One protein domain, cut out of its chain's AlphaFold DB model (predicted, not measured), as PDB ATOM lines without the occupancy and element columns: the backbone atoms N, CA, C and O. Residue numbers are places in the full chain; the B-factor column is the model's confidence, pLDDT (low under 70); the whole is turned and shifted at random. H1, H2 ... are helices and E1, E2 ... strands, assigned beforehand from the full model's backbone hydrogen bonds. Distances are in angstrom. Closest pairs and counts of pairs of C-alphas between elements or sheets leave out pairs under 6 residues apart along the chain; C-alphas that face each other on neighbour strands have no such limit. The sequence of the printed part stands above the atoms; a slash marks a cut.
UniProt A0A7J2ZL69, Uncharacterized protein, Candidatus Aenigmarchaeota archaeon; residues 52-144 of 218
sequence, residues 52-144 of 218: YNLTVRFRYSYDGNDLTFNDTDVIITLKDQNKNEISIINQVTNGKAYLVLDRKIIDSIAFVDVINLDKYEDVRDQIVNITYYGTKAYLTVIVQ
ATOM      1  N   TYR A  52     -10.941 -47.229 -55.230       89.56
ATOM      2  CA  TYR A  52     -10.543 -48.106 -54.129       89.56
ATOM      3  C   TYR A  52     -11.178 -47.643 -52.822       89.56
ATOM      4  O   TYR A  52     -11.349 -46.446 -52.597       89.56
ATOM      5  N   ASN A  53     -11.472 -48.603 -51.945       88.94
ATOM      6  CA  ASN A  53     -11.810 -48.325 -50.555       88.94
ATOM      7  C   ASN A  53     -10.507 -48.007 -49.812       88.94
ATOM      8  O   ASN A  53      -9.751 -48.920 -49.473       88.94
ATOM      9  N   LEU A  54     -10.217 -46.727 -49.614       90.56
ATOM     10  CA  LEU A  54      -9.085 -46.263 -48.829       90.56
ATOM     11  C   LEU A  54      -9.402 -46.413 -47.339       90.56
ATOM     12  O   LEU A  54     -10.396 -45.887 -46.851       90.56
ATOM     13  N   THR A  55      -8.535 -47.112 -46.617       91.94
ATOM     14  CA  THR A  55      -8.496 -47.140 -45.158       91.94
ATOM     15  C   THR A  55      -7.254 -46.398 -44.695       91.94
ATOM     16  O   THR A  55      -6.133 -46.851 -44.926       91.94
ATOM     17  N   VAL A  56      -7.449 -45.275 -44.018       89.62
ATOM     18  CA  VAL A  56      -6.398 -44.618 -43.243       89.62
ATOM     19  C   VAL A  56      -6.337 -45.314 -41.889       89.62
ATOM     20  O   VAL A  56      -7.375 -45.469 -41.246       89.62
ATOM     21  N   ARG A  57      -5.156 -45.779 -41.477       89.06
ATOM     22  CA  ARG A  57      -4.938 -46.445 -40.185       89.06
ATOM     23  C   ARG A  57      -3.740 -45.849 -39.457       89.06
ATOM     24  O   ARG A  57      -2.725 -45.539 -40.084       89.06
ATOM     25  N   PHE A  58      -3.846 -45.790 -38.138       84.56
ATOM     26  CA  PHE A  58      -2.782 -45.341 -37.247       84.56
ATOM     27  C   PHE A  58      -2.120 -46.542 -36.587       84.56
ATOM     28  O   PHE A  58      -2.816 -47.458 -36.148       84.56
ATOM     29  N   ARG A  59      -0.785 -46.558 -36.534       82.12
ATOM     30  CA  ARG A  59      -0.010 -47.631 -35.897       82.12
ATOM     31  C   ARG A  59       1.075 -47.091 -34.998       82.12
ATOM     32  O   ARG A  59       1.712 -46.106 -35.356       82.12
ATOM     33  N   TYR A  60       1.338 -47.775 -33.892       74.69
ATOM     34  CA  TYR A  60       2.491 -47.453 -33.064       74.69
ATOM     35  C   TYR A  60       3.790 -47.783 -33.790       74.69
ATOM     36  O   TYR A  60       3.902 -48.804 -34.471       74.69
ATOM     37  N   SER A  61       4.792 -46.927 -33.615       75.25
ATOM     38  CA  SER A  61       6.130 -47.144 -34.167       75.25
ATOM     39  C   SER A  61       6.857 -48.347 -33.559       75.25
ATOM     40  O   SER A  61       7.606 -49.010 -34.271       75.25
ATOM     41  N   TYR A  62       6.658 -48.621 -32.266       68.94
ATOM     42  CA  TYR A  62       7.476 -49.581 -31.518       68.94
ATOM     43  C   TYR A  62       7.040 -51.044 -31.708       68.94
ATOM     44  O   TYR A  62       7.898 -51.919 -31.789       68.94
ATOM     45  N   ASP A  63       5.735 -51.324 -31.797       76.00
ATOM     46  CA  ASP A  63       5.195 -52.689 -31.945       76.00
ATOM     47  C   ASP A  63       4.398 -52.907 -33.244       76.00
ATOM     48  O   ASP A  63       4.064 -54.042 -33.583       76.00
ATOM     49  N   GLY A  64       4.104 -51.841 -34.001       80.19
ATOM     50  CA  GLY A  64       3.331 -51.907 -35.241       80.19
ATOM     51  C   GLY A  64       1.838 -52.197 -35.055       80.19
ATOM     52  O   GLY A  64       1.142 -52.386 -36.062       80.19
ATOM     53  N   ASN A  65       1.336 -52.229 -33.817       83.06
ATOM     54  CA  ASN A  65      -0.075 -52.467 -33.528       83.06
ATOM     55  C   ASN A  65      -0.936 -51.280 -33.981       83.06
ATOM     56  O   ASN A  65      -0.518 -50.122 -33.907       83.06
ATOM     57  N   ASP A  66      -2.148 -51.575 -34.464       83.81
ATOM     58  CA  ASP A  66      -3.130 -50.550 -34.834       83.81
ATOM     59  C   ASP A  66      -3.596 -49.807 -33.561       83.81
ATOM     60  O   ASP A  66      -3.944 -50.438 -32.561       83.81
ATOM     61  N   LEU A  67      -3.646 -48.473 -33.607       76.88
ATOM     62  CA  LEU A  67      -4.275 -47.671 -32.556       76.88
ATOM     63  C   LEU A  67      -5.794 -47.868 -32.612       76.88
ATOM     64  O   LEU A  67      -6.385 -47.921 -33.690       76.88
ATOM     65  N   THR A  68      -6.435 -47.915 -31.444       80.62
ATOM     66  CA  THR A  68      -7.889 -48.065 -31.313       80.62
ATOM     67  C   THR A  68      -8.463 -46.892 -30.526       80.62
ATOM     68  O   THR A  68      -8.334 -46.834 -29.305       80.62
ATOM     69  N   PHE A  69      -9.094 -45.947 -31.219       74.00
ATOM     70  CA  PHE A  69      -9.826 -44.833 -30.613       74.00
ATOM     71  C   PHE A  69     -11.028 -44.454 -31.483       74.00
ATOM     72  O   PHE A  69     -11.008 -44.644 -32.701       74.00
ATOM     73  N   ASN A  70     -12.086 -43.952 -30.854       73.81
ATOM     74  CA  ASN A  70     -13.210 -43.324 -31.539       73.81
ATOM     75  C   ASN A  70     -13.191 -41.867 -31.126       73.81
ATOM     76  O   ASN A  70     -13.312 -41.587 -29.936       73.81
ATOM     77  N   ASP A  71     -13.014 -40.978 -32.089       71.75
ATOM     78  CA  ASP A  71     -12.900 -39.564 -31.789       71.75
ATOM     79  C   ASP A  71     -13.517 -38.753 -32.927       71.75
ATOM     80  O   ASP A  71     -13.166 -38.927 -34.100       71.75
ATOM     81  N   THR A  72     -14.515 -37.950 -32.571       66.75
ATOM     82  CA  THR A  72     -15.202 -37.032 -33.484       66.75
ATOM     83  C   THR A  72     -14.452 -35.721 -33.645       66.75
ATOM     84  O   THR A  72     -14.704 -35.005 -34.610       66.75
ATOM     85  N   ASP A  73     -13.540 -35.419 -32.724       66.69
ATOM     86  CA  ASP A  73     -12.780 -34.178 -32.715       66.69
ATOM     87  C   ASP A  73     -11.479 -34.328 -33.511       66.69
ATOM     88  O   ASP A  73     -10.898 -33.326 -33.931       66.69
ATOM     89  N   VAL A  74     -11.066 -35.568 -33.806       76.31
ATOM     90  CA  VAL A  74      -9.922 -35.863 -34.673       76.31
ATOM     91  C   VAL A  74     -10.220 -35.493 -36.122       76.31
ATOM     92  O   VAL A  74     -11.101 -36.058 -36.776       76.31
ATOM     93  N   ILE A  75      -9.397 -34.589 -36.647       83.69
ATOM     94  CA  ILE A  75      -9.426 -34.157 -38.044       83.69
ATOM     95  C   ILE A  75      -8.198 -34.729 -38.742       83.69
ATOM     96  O   ILE A  75      -7.069 -34.480 -38.321       83.69
ATOM     97  N   ILE A  76      -8.412 -35.487 -39.818       88.06
ATOM     98  CA  ILE A  76      -7.340 -36.021 -40.665       88.06
ATOM     99  C   ILE A  76      -7.355 -35.275 -41.992       88.06
ATOM    100  O   ILE A  76      -8.333 -35.355 -42.737       88.06
ATOM    101  N   THR A  77      -6.244 -34.634 -42.332       91.19
ATOM    102  CA  THR A  77      -6.048 -33.979 -43.624       91.19
ATOM    103  C   THR A  77      -5.048 -34.770 -44.458       91.19
ATOM    104  O   THR A  77      -3.892 -34.953 -44.074       91.19
ATOM    105  N   LEU A  78      -5.487 -35.239 -45.626       92.94
ATOM    106  CA  LEU A  78      -4.632 -35.862 -46.636       92.94
ATOM    107  C   LEU A  78      -4.054 -34.757 -47.524       92.94
ATOM    108  O   LEU A  78      -4.819 -33.923 -48.014       92.94
ATOM    109  N   LYS A  79      -2.740 -34.753 -47.757       91.94
ATOM    110  CA  LYS A  79      -2.059 -33.693 -48.512       91.94
ATOM    111  C   LYS A  79      -1.201 -34.233 -49.656       91.94
ATOM    112  O   LYS A  79      -0.664 -35.342 -49.576       91.94
ATOM    113  N   ASP A  80      -1.058 -33.432 -50.709       91.12
ATOM    114  CA  ASP A  80      -0.167 -33.708 -51.841       91.12
ATOM    115  C   ASP A  80       1.314 -33.434 -51.503       91.12
ATOM    116  O   ASP A  80       1.650 -32.998 -50.404       91.12
ATOM    117  N   GLN A  81       2.218 -33.662 -52.461       89.44
ATOM    118  CA  GLN A  81       3.663 -33.400 -52.318       89.44
ATOM    119  C   GLN A  81       4.004 -31.937 -51.966       89.44
ATOM    120  O   GLN A  81       5.052 -31.674 -51.381       89.44
ATOM    121  N   ASN A  82       3.126 -30.988 -52.296       90.31
ATOM    122  CA  ASN A  82       3.284 -29.564 -52.004       90.31
ATOM    123  C   ASN A  82       2.575 -29.154 -50.702       90.31
ATOM    124  O   ASN A  82       2.497 -27.965 -50.400       90.31
ATOM    125  N   LYS A  83       2.066 -30.128 -49.935       87.25
ATOM    126  CA  LYS A  83       1.256 -29.945 -48.726       87.25
ATOM    127  C   LYS A  83      -0.096 -29.262 -48.965       87.25
ATOM    128  O   LYS A  83      -0.710 -28.786 -48.011       87.25
ATOM    129  N   ASN A  84      -0.592 -29.250 -50.202       92.19
ATOM    130  CA  ASN A  84      -1.957 -28.819 -50.471       92.19
ATOM    131  C   ASN A  84      -2.932 -29.893 -50.003       92.19
ATOM    132  O   ASN A  84      -2.685 -31.088 -50.168       92.19
ATOM    133  N   GLU A  85      -4.060 -29.461 -49.463       94.31
ATOM    134  CA  GLU A  85      -5.129 -30.356 -49.054       94.31
ATOM    135  C   GLU A  85      -5.752 -31.089 -50.251       94.31
ATOM    136  O   GLU A  85      -6.132 -30.487 -51.254       94.31
ATOM    137  N   ILE A  86      -5.879 -32.408 -50.113       92.38
ATOM    138  CA  ILE A  86      -6.615 -33.286 -51.027       92.38
ATOM    139  C   ILE A  86      -7.985 -33.627 -50.433       92.38
ATOM    140  O   ILE A  86      -8.979 -33.705 -51.155       92.38
ATOM    141  N   SER A  87      -8.036 -33.906 -49.128       91.88
ATOM    142  CA  SER A  87      -9.256 -34.337 -48.444       91.88
ATOM    143  C   SER A  87      -9.148 -34.124 -46.937       91.88
ATOM    144  O   SER A  87      -8.076 -34.325 -46.367       91.88
ATOM    145  N   ILE A  88     -10.275 -33.789 -46.308       89.06
ATOM    146  CA  ILE A  88     -10.448 -33.735 -44.854       89.06
ATOM    147  C   ILE A  88     -11.397 -34.852 -44.426       89.06
ATOM    148  O   ILE A  88     -12.420 -35.095 -45.074       89.06
ATOM    149  N   ILE A  89     -11.081 -35.510 -43.314       89.00
ATOM    150  CA  ILE A  89     -11.896 -36.557 -42.705       89.00
ATOM    151  C   ILE A  89     -12.139 -36.200 -41.239       89.00
ATOM    152  O   ILE A  89     -11.189 -36.061 -40.477       89.00
ATOM    153  N   ASN A  90     -13.414 -36.117 -40.852       82.94
ATOM    154  CA  ASN A  90     -13.848 -35.711 -39.505       82.94
ATOM    155  C   ASN A  90     -14.500 -36.862 -38.720       82.94
ATOM    156  O   ASN A  90     -15.327 -36.639 -37.842       82.94
ATOM    157  N   GLN A  91     -14.238 -38.110 -39.116       80.62
ATOM    158  CA  GLN A  91     -14.778 -39.290 -38.445       80.62
ATOM    159  C   GLN A  91     -13.731 -40.395 -38.420       80.62
ATOM    160  O   GLN A  91     -13.340 -40.923 -39.468       80.62
ATOM    161  N   VAL A  92     -13.320 -40.770 -37.211       82.50
ATOM    162  CA  VAL A  92     -12.443 -41.913 -36.971       82.50
ATOM    163  C   VAL A  92     -13.200 -42.960 -36.168       82.50
ATOM    164  O   VAL A  92     -13.718 -42.694 -35.087       82.50
ATOM    165  N   THR A  93     -13.271 -44.175 -36.705       83.81
ATOM    166  CA  THR A  93     -13.862 -45.331 -36.031       83.81
ATOM    167  C   THR A  93     -12.788 -46.382 -35.821       83.81
ATOM    168  O   THR A  93     -12.243 -46.929 -36.781       83.81
ATOM    169  N   ASN A  94     -12.497 -46.685 -34.562       84.38
ATOM    170  CA  ASN A  94     -11.498 -47.651 -34.131       84.38
ATOM    171  C   ASN A  94     -10.108 -47.374 -34.741       84.38
ATOM    172  O   ASN A  94      -9.498 -48.256 -35.346       84.38
ATOM    173  N   GLY A  95      -9.667 -46.115 -34.659       76.88
ATOM    174  CA  GLY A  95      -8.401 -45.629 -35.220       76.88
ATOM    175  C   GLY A  95      -8.315 -45.738 -36.744       76.88
ATOM    176  O   GLY A  95      -7.219 -45.804 -37.306       76.88
ATOM    177  N   LYS A  96      -9.463 -45.824 -37.428       87.38
ATOM    178  CA  LYS A  96      -9.545 -45.954 -38.883       87.38
ATOM    179  C   LYS A  96     -10.497 -44.936 -39.482       87.38
ATOM    180  O   LYS A  96     -11.583 -44.695 -38.959       87.38
ATOM    181  N   ALA A  97     -10.095 -44.397 -40.623       88.44
ATOM    182  CA  ALA A  97     -10.918 -43.551 -41.475       88.44
ATOM    183  C   ALA A  97     -11.089 -44.215 -42.845       88.44
ATOM    184  O   ALA A  97     -10.172 -44.873 -43.345       88.44
ATOM    185  N   TYR A  98     -12.266 -44.059 -43.448       89.12
ATOM    186  CA  TYR A  98     -12.650 -44.779 -44.661       89.12
ATOM    187  C   TYR A  98     -13.123 -43.816 -45.742       89.12
ATOM    188  O   TYR A  98     -14.010 -43.002 -45.501       89.12
ATOM    189  N   LEU A  99     -12.563 -43.941 -46.944       91.56
ATOM    190  CA  LEU A  99     -12.957 -43.165 -48.119       91.56
ATOM    191  C   LEU A  99     -13.037 -44.063 -49.347       91.56
ATOM    192  O   LEU A  99     -12.418 -45.122 -49.406       91.56
ATOM    193  N   VAL A 100     -13.755 -43.602 -50.365       91.00
ATOM    194  CA  VAL A 100     -13.687 -44.181 -51.707       91.00
ATOM    195  C   VAL A 100     -13.057 -43.146 -52.623       91.00
ATOM    196  O   VAL A 100     -13.649 -42.098 -52.859       91.00
ATOM    197  N   LEU A 101     -11.854 -43.426 -53.124       90.81
ATOM    198  CA  LEU A 101     -11.091 -42.488 -53.951       90.81
ATOM    199  C   LEU A 101     -10.565 -43.155 -55.222       90.81
ATOM    200  O   LEU A 101     -10.347 -44.368 -55.277       90.81
ATOM    201  N   ASP A 102     -10.379 -42.339 -56.257       90.75
ATOM    202  CA  ASP A 102      -9.663 -42.726 -57.471       90.75
ATOM    203  C   ASP A 102      -8.206 -43.046 -57.121       90.75
ATOM    204  O   ASP A 102      -7.568 -42.300 -56.375       90.75
ATOM    205  N   ARG A 103      -7.654 -44.113 -57.701       85.88
ATOM    206  CA  ARG A 103      -6.235 -44.457 -57.583       85.88
ATOM    207  C   ARG A 103      -5.314 -43.276 -57.882       85.88
ATOM    208  O   ARG A 103      -4.352 -43.089 -57.153       85.88
ATOM    209  N   LYS A 104      -5.616 -42.451 -58.891       88.50
ATOM    210  CA  LYS A 104      -4.793 -41.272 -59.211       88.50
ATOM    211  C   LYS A 104      -4.716 -40.288 -58.037       88.50
ATOM    212  O   LYS A 104      -3.670 -39.691 -57.815       88.50
ATOM    213  N   ILE A 105      -5.817 -40.121 -57.304       89.94
ATOM    214  CA  ILE A 105      -5.875 -39.256 -56.120       89.94
ATOM    215  C   ILE A 105      -5.100 -39.913 -54.978       89.94
ATOM    216  O   ILE A 105      -4.274 -39.255 -54.358       89.94
ATOM    217  N   ILE A 106      -5.303 -41.213 -54.744       89.12
ATOM    218  CA  ILE A 106      -4.590 -41.949 -53.690       89.12
ATOM    219  C   ILE A 106      -3.073 -41.885 -53.914       89.12
ATOM    220  O   ILE A 106      -2.340 -41.547 -52.993       89.12
ATOM    221  N   ASP A 107      -2.618 -42.124 -55.145       88.06
ATOM    222  CA  ASP A 107      -1.203 -42.079 -55.531       88.06
ATOM    223  C   ASP A 107      -0.590 -40.668 -55.409       88.06
ATOM    224  O   ASP A 107       0.632 -40.538 -55.359       88.06
ATOM    225  N   SER A 108      -1.407 -39.607 -55.347       89.38
ATOM    226  CA  SER A 108      -0.927 -38.237 -55.101       89.38
ATOM    227  C   SER A 108      -0.771 -37.874 -53.623       89.38
ATOM    228  O   SER A 108      -0.145 -36.855 -53.329       89.38
ATOM    229  N   ILE A 109      -1.311 -38.677 -52.697       90.81
ATOM    230  CA  ILE A 109      -1.196 -38.401 -51.262       90.81
ATOM    231  C   ILE A 109       0.246 -38.666 -50.828       90.81
ATOM    232  O   ILE A 109       0.755 -39.777 -50.968       90.81
ATOM    233  N   ALA A 110       0.886 -37.643 -50.275       86.88
ATOM    234  CA  ALA A 110       2.267 -37.698 -49.808       86.88
ATOM    235  C   ALA A 110       2.373 -37.533 -48.291       86.88
ATOM    236  O   ALA A 110       3.227 -38.163 -47.663       86.88
ATOM    237  N   PHE A 111       1.485 -36.724 -47.707       86.88
ATOM    238  CA  PHE A 111       1.500 -36.424 -46.283       86.88
ATOM    239  C   PHE A 111       0.118 -36.586 -45.661       86.88
ATOM    240  O   PHE A 111      -0.910 -36.424 -46.323       86.88
ATOM    241  N   VAL A 112       0.115 -36.877 -44.364       87.75
ATOM    242  CA  VAL A 112      -1.068 -36.800 -43.512       87.75
ATOM    243  C   VAL A 112      -0.791 -35.883 -42.338       87.75
ATOM    244  O   VAL A 112       0.263 -35.951 -41.710       87.75
ATOM    245  N   ASP A 113      -1.767 -35.039 -42.053       85.69
ATOM    246  CA  ASP A 113      -1.814 -34.196 -40.871       85.69
ATOM    247  C   ASP A 113      -2.996 -34.639 -40.013       85.69
ATOM    248  O   ASP A 113      -4.086 -34.877 -40.542       85.69
ATOM    249  N   VAL A 114      -2.775 -34.801 -38.713       80.56
ATOM    250  CA  VAL A 114      -3.821 -35.172 -37.760       80.56
ATOM    251  C   VAL A 114      -3.872 -34.137 -36.653       80.56
ATOM    252  O   VAL A 114      -2.872 -33.855 -35.994       80.56
ATOM    253  N   ILE A 115      -5.058 -33.581 -36.445       74.44
ATOM    254  CA  ILE A 115      -5.329 -32.550 -35.445       74.44
ATOM    255  C   ILE A 115      -6.237 -33.150 -34.364       74.44
ATOM    256  O   ILE A 115      -7.041 -34.034 -34.661       74.44
ATOM    257  N   ASN A 116      -6.094 -32.665 -33.124       69.19
ATOM    258  CA  ASN A 116      -6.858 -33.078 -31.934       69.19
ATOM    259  C   ASN A 116      -6.689 -34.551 -31.549       69.19
ATOM    260  O   ASN A 116      -7.579 -35.172 -30.981       69.19
ATOM    261  N   LEU A 117      -5.523 -35.124 -31.842       70.75
ATOM    262  CA  LEU A 117      -5.116 -36.379 -31.237       70.75
ATOM    263  C   LEU A 117      -4.285 -36.033 -29.993       70.75
ATOM    264  O   LEU A 117      -3.061 -36.090 -30.038       70.75
ATOM    265  N   ASP A 118      -4.950 -35.621 -28.906       57.44
ATOM    266  CA  ASP A 118      -4.343 -35.015 -27.696       57.44
ATOM    267  C   ASP A 118      -3.171 -35.815 -27.090       57.44
ATOM    268  O   ASP A 118      -2.319 -35.273 -26.390       57.44
ATOM    269  N   LYS A 119      -3.086 -37.119 -27.379       60.50
ATOM    270  CA  LYS A 119      -2.020 -38.023 -26.909       60.50
ATOM    271  C   LYS A 119      -0.855 -38.200 -27.890       60.50
ATOM    272  O   LYS A 119       0.070 -38.963 -27.617       60.50
ATOM    273  N   TYR A 120      -0.903 -37.541 -29.041       64.38
ATOM    274  CA  TYR A 120      -0.044 -37.804 -30.194       64.38
ATOM    275  C   TYR A 120       0.129 -36.531 -31.045       64.38
ATOM    276  O   TYR A 120      -0.046 -36.558 -32.263       64.38
ATOM    277  N   GLU A 121       0.465 -35.406 -30.400       57.66
ATOM    278  CA  GLU A 121       0.661 -34.091 -31.048       57.66
ATOM    279  C   GLU A 121       1.658 -34.111 -32.225       57.66
ATOM    280  O   GLU A 121       1.619 -33.234 -33.089       57.66
ATOM    281  N   ASP A 122       2.517 -35.130 -32.290       57.75
ATOM    282  CA  ASP A 122       3.600 -35.259 -33.264       57.75
ATOM    283  C   ASP A 122       3.154 -35.840 -34.624       57.75
ATOM    284  O   ASP A 122       3.969 -35.990 -35.533       57.75
ATOM    285  N   VAL A 123       1.863 -36.140 -34.823       63.81
ATOM    286  CA  VAL A 123       1.326 -36.687 -36.091       63.81
ATOM    287  C   VAL A 123       0.979 -35.573 -37.092       63.81
ATOM    288  O   VAL A 123      -0.053 -35.597 -37.762       63.81
ATOM    289  N   ARG A 124       1.859 -34.576 -37.221       72.38
ATOM    290  CA  ARG A 124       1.739 -33.523 -38.241       72.38
ATOM    291  C   ARG A 124       2.680 -33.779 -39.406       72.38
ATOM    292  O   ARG A 124       3.827 -34.165 -39.195       72.38
ATOM    293  N   ASP A 125       2.183 -33.556 -40.623       76.06
ATOM    294  CA  ASP A 125       2.911 -33.719 -41.892       76.06
ATOM    295  C   ASP A 125       3.696 -35.043 -42.006       76.06
ATOM    296  O   ASP A 125       4.819 -35.093 -42.516       76.06
ATOM    297  N   GLN A 126       3.098 -36.139 -41.541       79.56
ATOM    298  CA  GLN A 126       3.727 -37.452 -41.575       79.56
ATOM    299  C   GLN A 126       3.744 -38.004 -42.997       79.56
ATOM    300  O   GLN A 126       2.720 -38.020 -43.683       79.56
ATOM    301  N   ILE A 127       4.908 -38.498 -43.425       80.38
ATOM    302  CA  ILE A 127       5.050 -39.223 -44.690       80.38
ATOM    303  C   ILE A 127       4.226 -40.507 -44.612       80.38
ATOM    304  O   ILE A 127       4.221 -41.210 -43.599       80.38
ATOM    305  N   VAL A 128       3.544 -40.827 -45.704       80.38
ATOM    306  CA  VAL A 128       2.607 -41.948 -45.739       80.38
ATOM    307  C   VAL A 128       3.187 -43.171 -46.434       80.38
ATOM    308  O   VAL A 128       3.936 -43.072 -47.402       80.38
ATOM    309  N   ASN A 129       2.771 -44.352 -45.976       84.44
ATOM    310  CA  ASN A 129       2.962 -45.595 -46.715       84.44
ATOM    311  C   ASN A 129       1.613 -46.100 -47.238       84.44
ATOM    312  O   ASN A 129       0.704 -46.370 -46.445       84.44
ATOM    313  N   ILE A 130       1.500 -46.236 -48.561       85.00
ATOM    314  CA  ILE A 130       0.289 -46.683 -49.249       85.00
ATOM    315  C   ILE A 130       0.503 -48.096 -49.783       85.00
ATOM    316  O   ILE A 130       1.436 -48.366 -50.535       85.00
ATOM    317  N   THR A 131      -0.404 -49.002 -49.431       86.31
ATOM    318  CA  THR A 131      -0.413 -50.378 -49.945       86.31
ATOM    319  C   THR A 131      -1.765 -50.714 -50.552       86.31
ATOM    320  O   THR A 131      -2.802 -50.272 -50.062       86.31
ATOM    321  N   TYR A 132      -1.769 -51.509 -51.619       83.69
ATOM    322  CA  TYR A 132      -2.984 -51.911 -52.326       83.69
ATOM    323  C   TYR A 132      -3.219 -53.413 -52.163       83.69
ATOM    324  O   TYR A 132      -2.311 -54.214 -52.381       83.69
ATOM    325  N   TYR A 133      -4.447 -53.800 -51.819       81.06
ATOM    326  CA  TYR A 133      -4.869 -55.196 -51.729       81.06
ATOM    327  C   TYR A 133      -6.292 -55.367 -52.269       81.06
ATOM    328  O   TYR A 133      -7.279 -54.978 -51.637       81.06
ATOM    329  N   GLY A 134      -6.405 -55.953 -53.462       81.12
ATOM    330  CA  GLY A 134      -7.685 -56.130 -54.144       81.12
ATOM    331  C   GLY A 134      -8.399 -54.795 -54.364       81.12
ATOM    332  O   GLY A 134      -7.926 -53.944 -55.109       81.12
ATOM    333  N   THR A 135      -9.549 -54.609 -53.714       82.62
ATOM    334  CA  THR A 135     -10.368 -53.385 -53.801       82.62
ATOM    335  C   THR A 135     -10.081 -52.372 -52.692       82.62
ATOM    336  O   THR A 135     -10.804 -51.380 -52.572       82.62
ATOM    337  N   LYS A 136      -9.054 -52.616 -51.871       85.25
ATOM    338  CA  LYS A 136      -8.695 -51.786 -50.720       85.25
ATOM    339  C   LYS A 136      -7.332 -51.135 -50.919       85.25
ATOM    340  O   LYS A 136      -6.409 -51.763 -51.436       85.25
ATOM    341  N   ALA A 137      -7.218 -49.890 -50.483       87.06
ATOM    342  CA  ALA A 137      -5.953 -49.197 -50.296       87.06
ATOM    343  C   ALA A 137      -5.774 -48.935 -48.798       87.06
ATOM    344  O   ALA A 137      -6.743 -48.622 -48.111       87.06
ATOM    345  N   TYR A 138      -4.559 -49.064 -48.285       86.69
ATOM    346  CA  TYR A 138      -4.238 -48.780 -46.892       86.69
ATOM    347  C   TYR A 138      -3.188 -47.689 -46.838       86.69
ATOM    348  O   TYR A 138      -2.065 -47.914 -47.285       86.69
ATOM    349  N   LEU A 139      -3.550 -46.554 -46.252       90.12
ATOM    350  CA  LEU A 139      -2.620 -45.500 -45.882       90.12
ATOM    351  C   LEU A 139      -2.272 -45.695 -44.411       90.12
ATOM    352  O   LEU A 139      -3.146 -45.655 -43.546       90.12
ATOM    353  N   THR A 140      -1.002 -45.972 -44.133       85.88
ATOM    354  CA  THR A 140      -0.519 -46.208 -42.770       85.88
ATOM    355  C   THR A 140       0.222 -44.981 -42.271       85.88
ATOM    356  O   THR A 140       1.214 -44.584 -42.880       85.88
ATOM    357  N   VAL A 141      -0.251 -44.423 -41.159       83.81
ATOM    358  CA  VAL A 141       0.409 -43.343 -40.429       83.81
ATOM    359  C   VAL A 141       1.065 -43.945 -39.195       83.81
ATOM    360  O   VAL A 141       0.399 -44.609 -38.395       83.81
ATOM    361  N   ILE A 142       2.376 -43.759 -39.073       76.50
ATOM    362  CA  ILE A 142       3.126 -44.216 -37.906       76.50
ATOM    363  C   ILE A 142       3.081 -43.121 -36.853       76.50
ATOM    364  O   ILE A 142       3.436 -41.977 -37.114       76.50
ATOM    365  N   VAL A 143       2.635 -43.498 -35.666       75.50
ATOM    366  CA  VAL A 143       2.478 -42.617 -34.524       75.50
ATOM    367  C   VAL A 143       3.550 -42.969 -33.503       75.50
ATOM    368  O   VAL A 143       3.656 -44.117 -33.060       75.50
ATOM    369  N   GLN A 144       4.361 -41.977 -33.149       69.25
ATOM    370  CA  GLN A 144       5.319 -42.079 -32.057       69.25
ATOM    371  C   GLN A 144       4.669 -41.531 -30.790       69.25
ATOM    372  O   GLN A 144       4.001 -40.499 -30.825       69.25
TER     373      GLN A 144
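AT A GLANCE: This is residues 52 to 144 of the 218 residues of an uncharacterized protein of Candidatus Aenigmarchaeota archaeon (UniProt A0A7J2ZL69). Two sheets stand partly face to face with their strands crossed, a loose sandwich: a strongly twisted sheet of E4, E1, E7, E6 and a smaller one of E3, E2, E5. H1 lies at one end, and the long link of residues 61 to 74 passes from sheet to sheet at the other. The printed part has 93 residues, in the order E1 E2 E3 E4 H1 E5 E6 E7, mostly strand; the larger sheet is mixed, the smaller antiparallel. It is compact, radius of gyration of the C-alphas 12.1 A, spanning 33 by 28 by 24 A.

HOW THE PARTS SIT: E1, residues 52 to 60, is parallel to E7, residues 136 to 143, at 21 degrees, with N 55 and O 137 2.8 A apart. E2, residues 75 to 79, forms a hairpin with E3, residues 85 to 89 (N 78 and O 87, 2.8 A). E4, residues 96 to 102, is antiparallel to E1 (N 54 and O 99, 2.7 A). H1, residues 103 to 106, only grazes the larger sheet and is too short for an O i to N i+4 pair. E5, residues 111 to 115, is antiparallel to E2 (N 77 and O 113, 2.8 A). E6, residues 129 to 133, forms a hairpin with E7 (N 138 and O 131, 2.8 A). Between the sheets, the closest C-alphas of E3 and E4, Ile 89 and Ala 97, are 7.2 A apart.

IN THESE COORDINATES: E1 begins at C-alpha 52 (-10.543, -48.106, -54.129) and is 24.8 A long. E4 is 18.9 A long, and E7, 21.7 A long, ends at C-alpha 143 (2.478, -42.617, -34.524). E2, E3, E5, E6 and H1 measure 12.8, 11.2, 13.4, 13.4 and 4.9 A.

THE WHOLE: The farthest C-alphas, Asp 118 and Gly 134, are 34.0 A apart. The printed part has no cut. The links E1 to E2 and E5 to E6 are long. The model's pLDDT is under 70 at residues 62, 72 to 73, 116, 118 to 123 and 144.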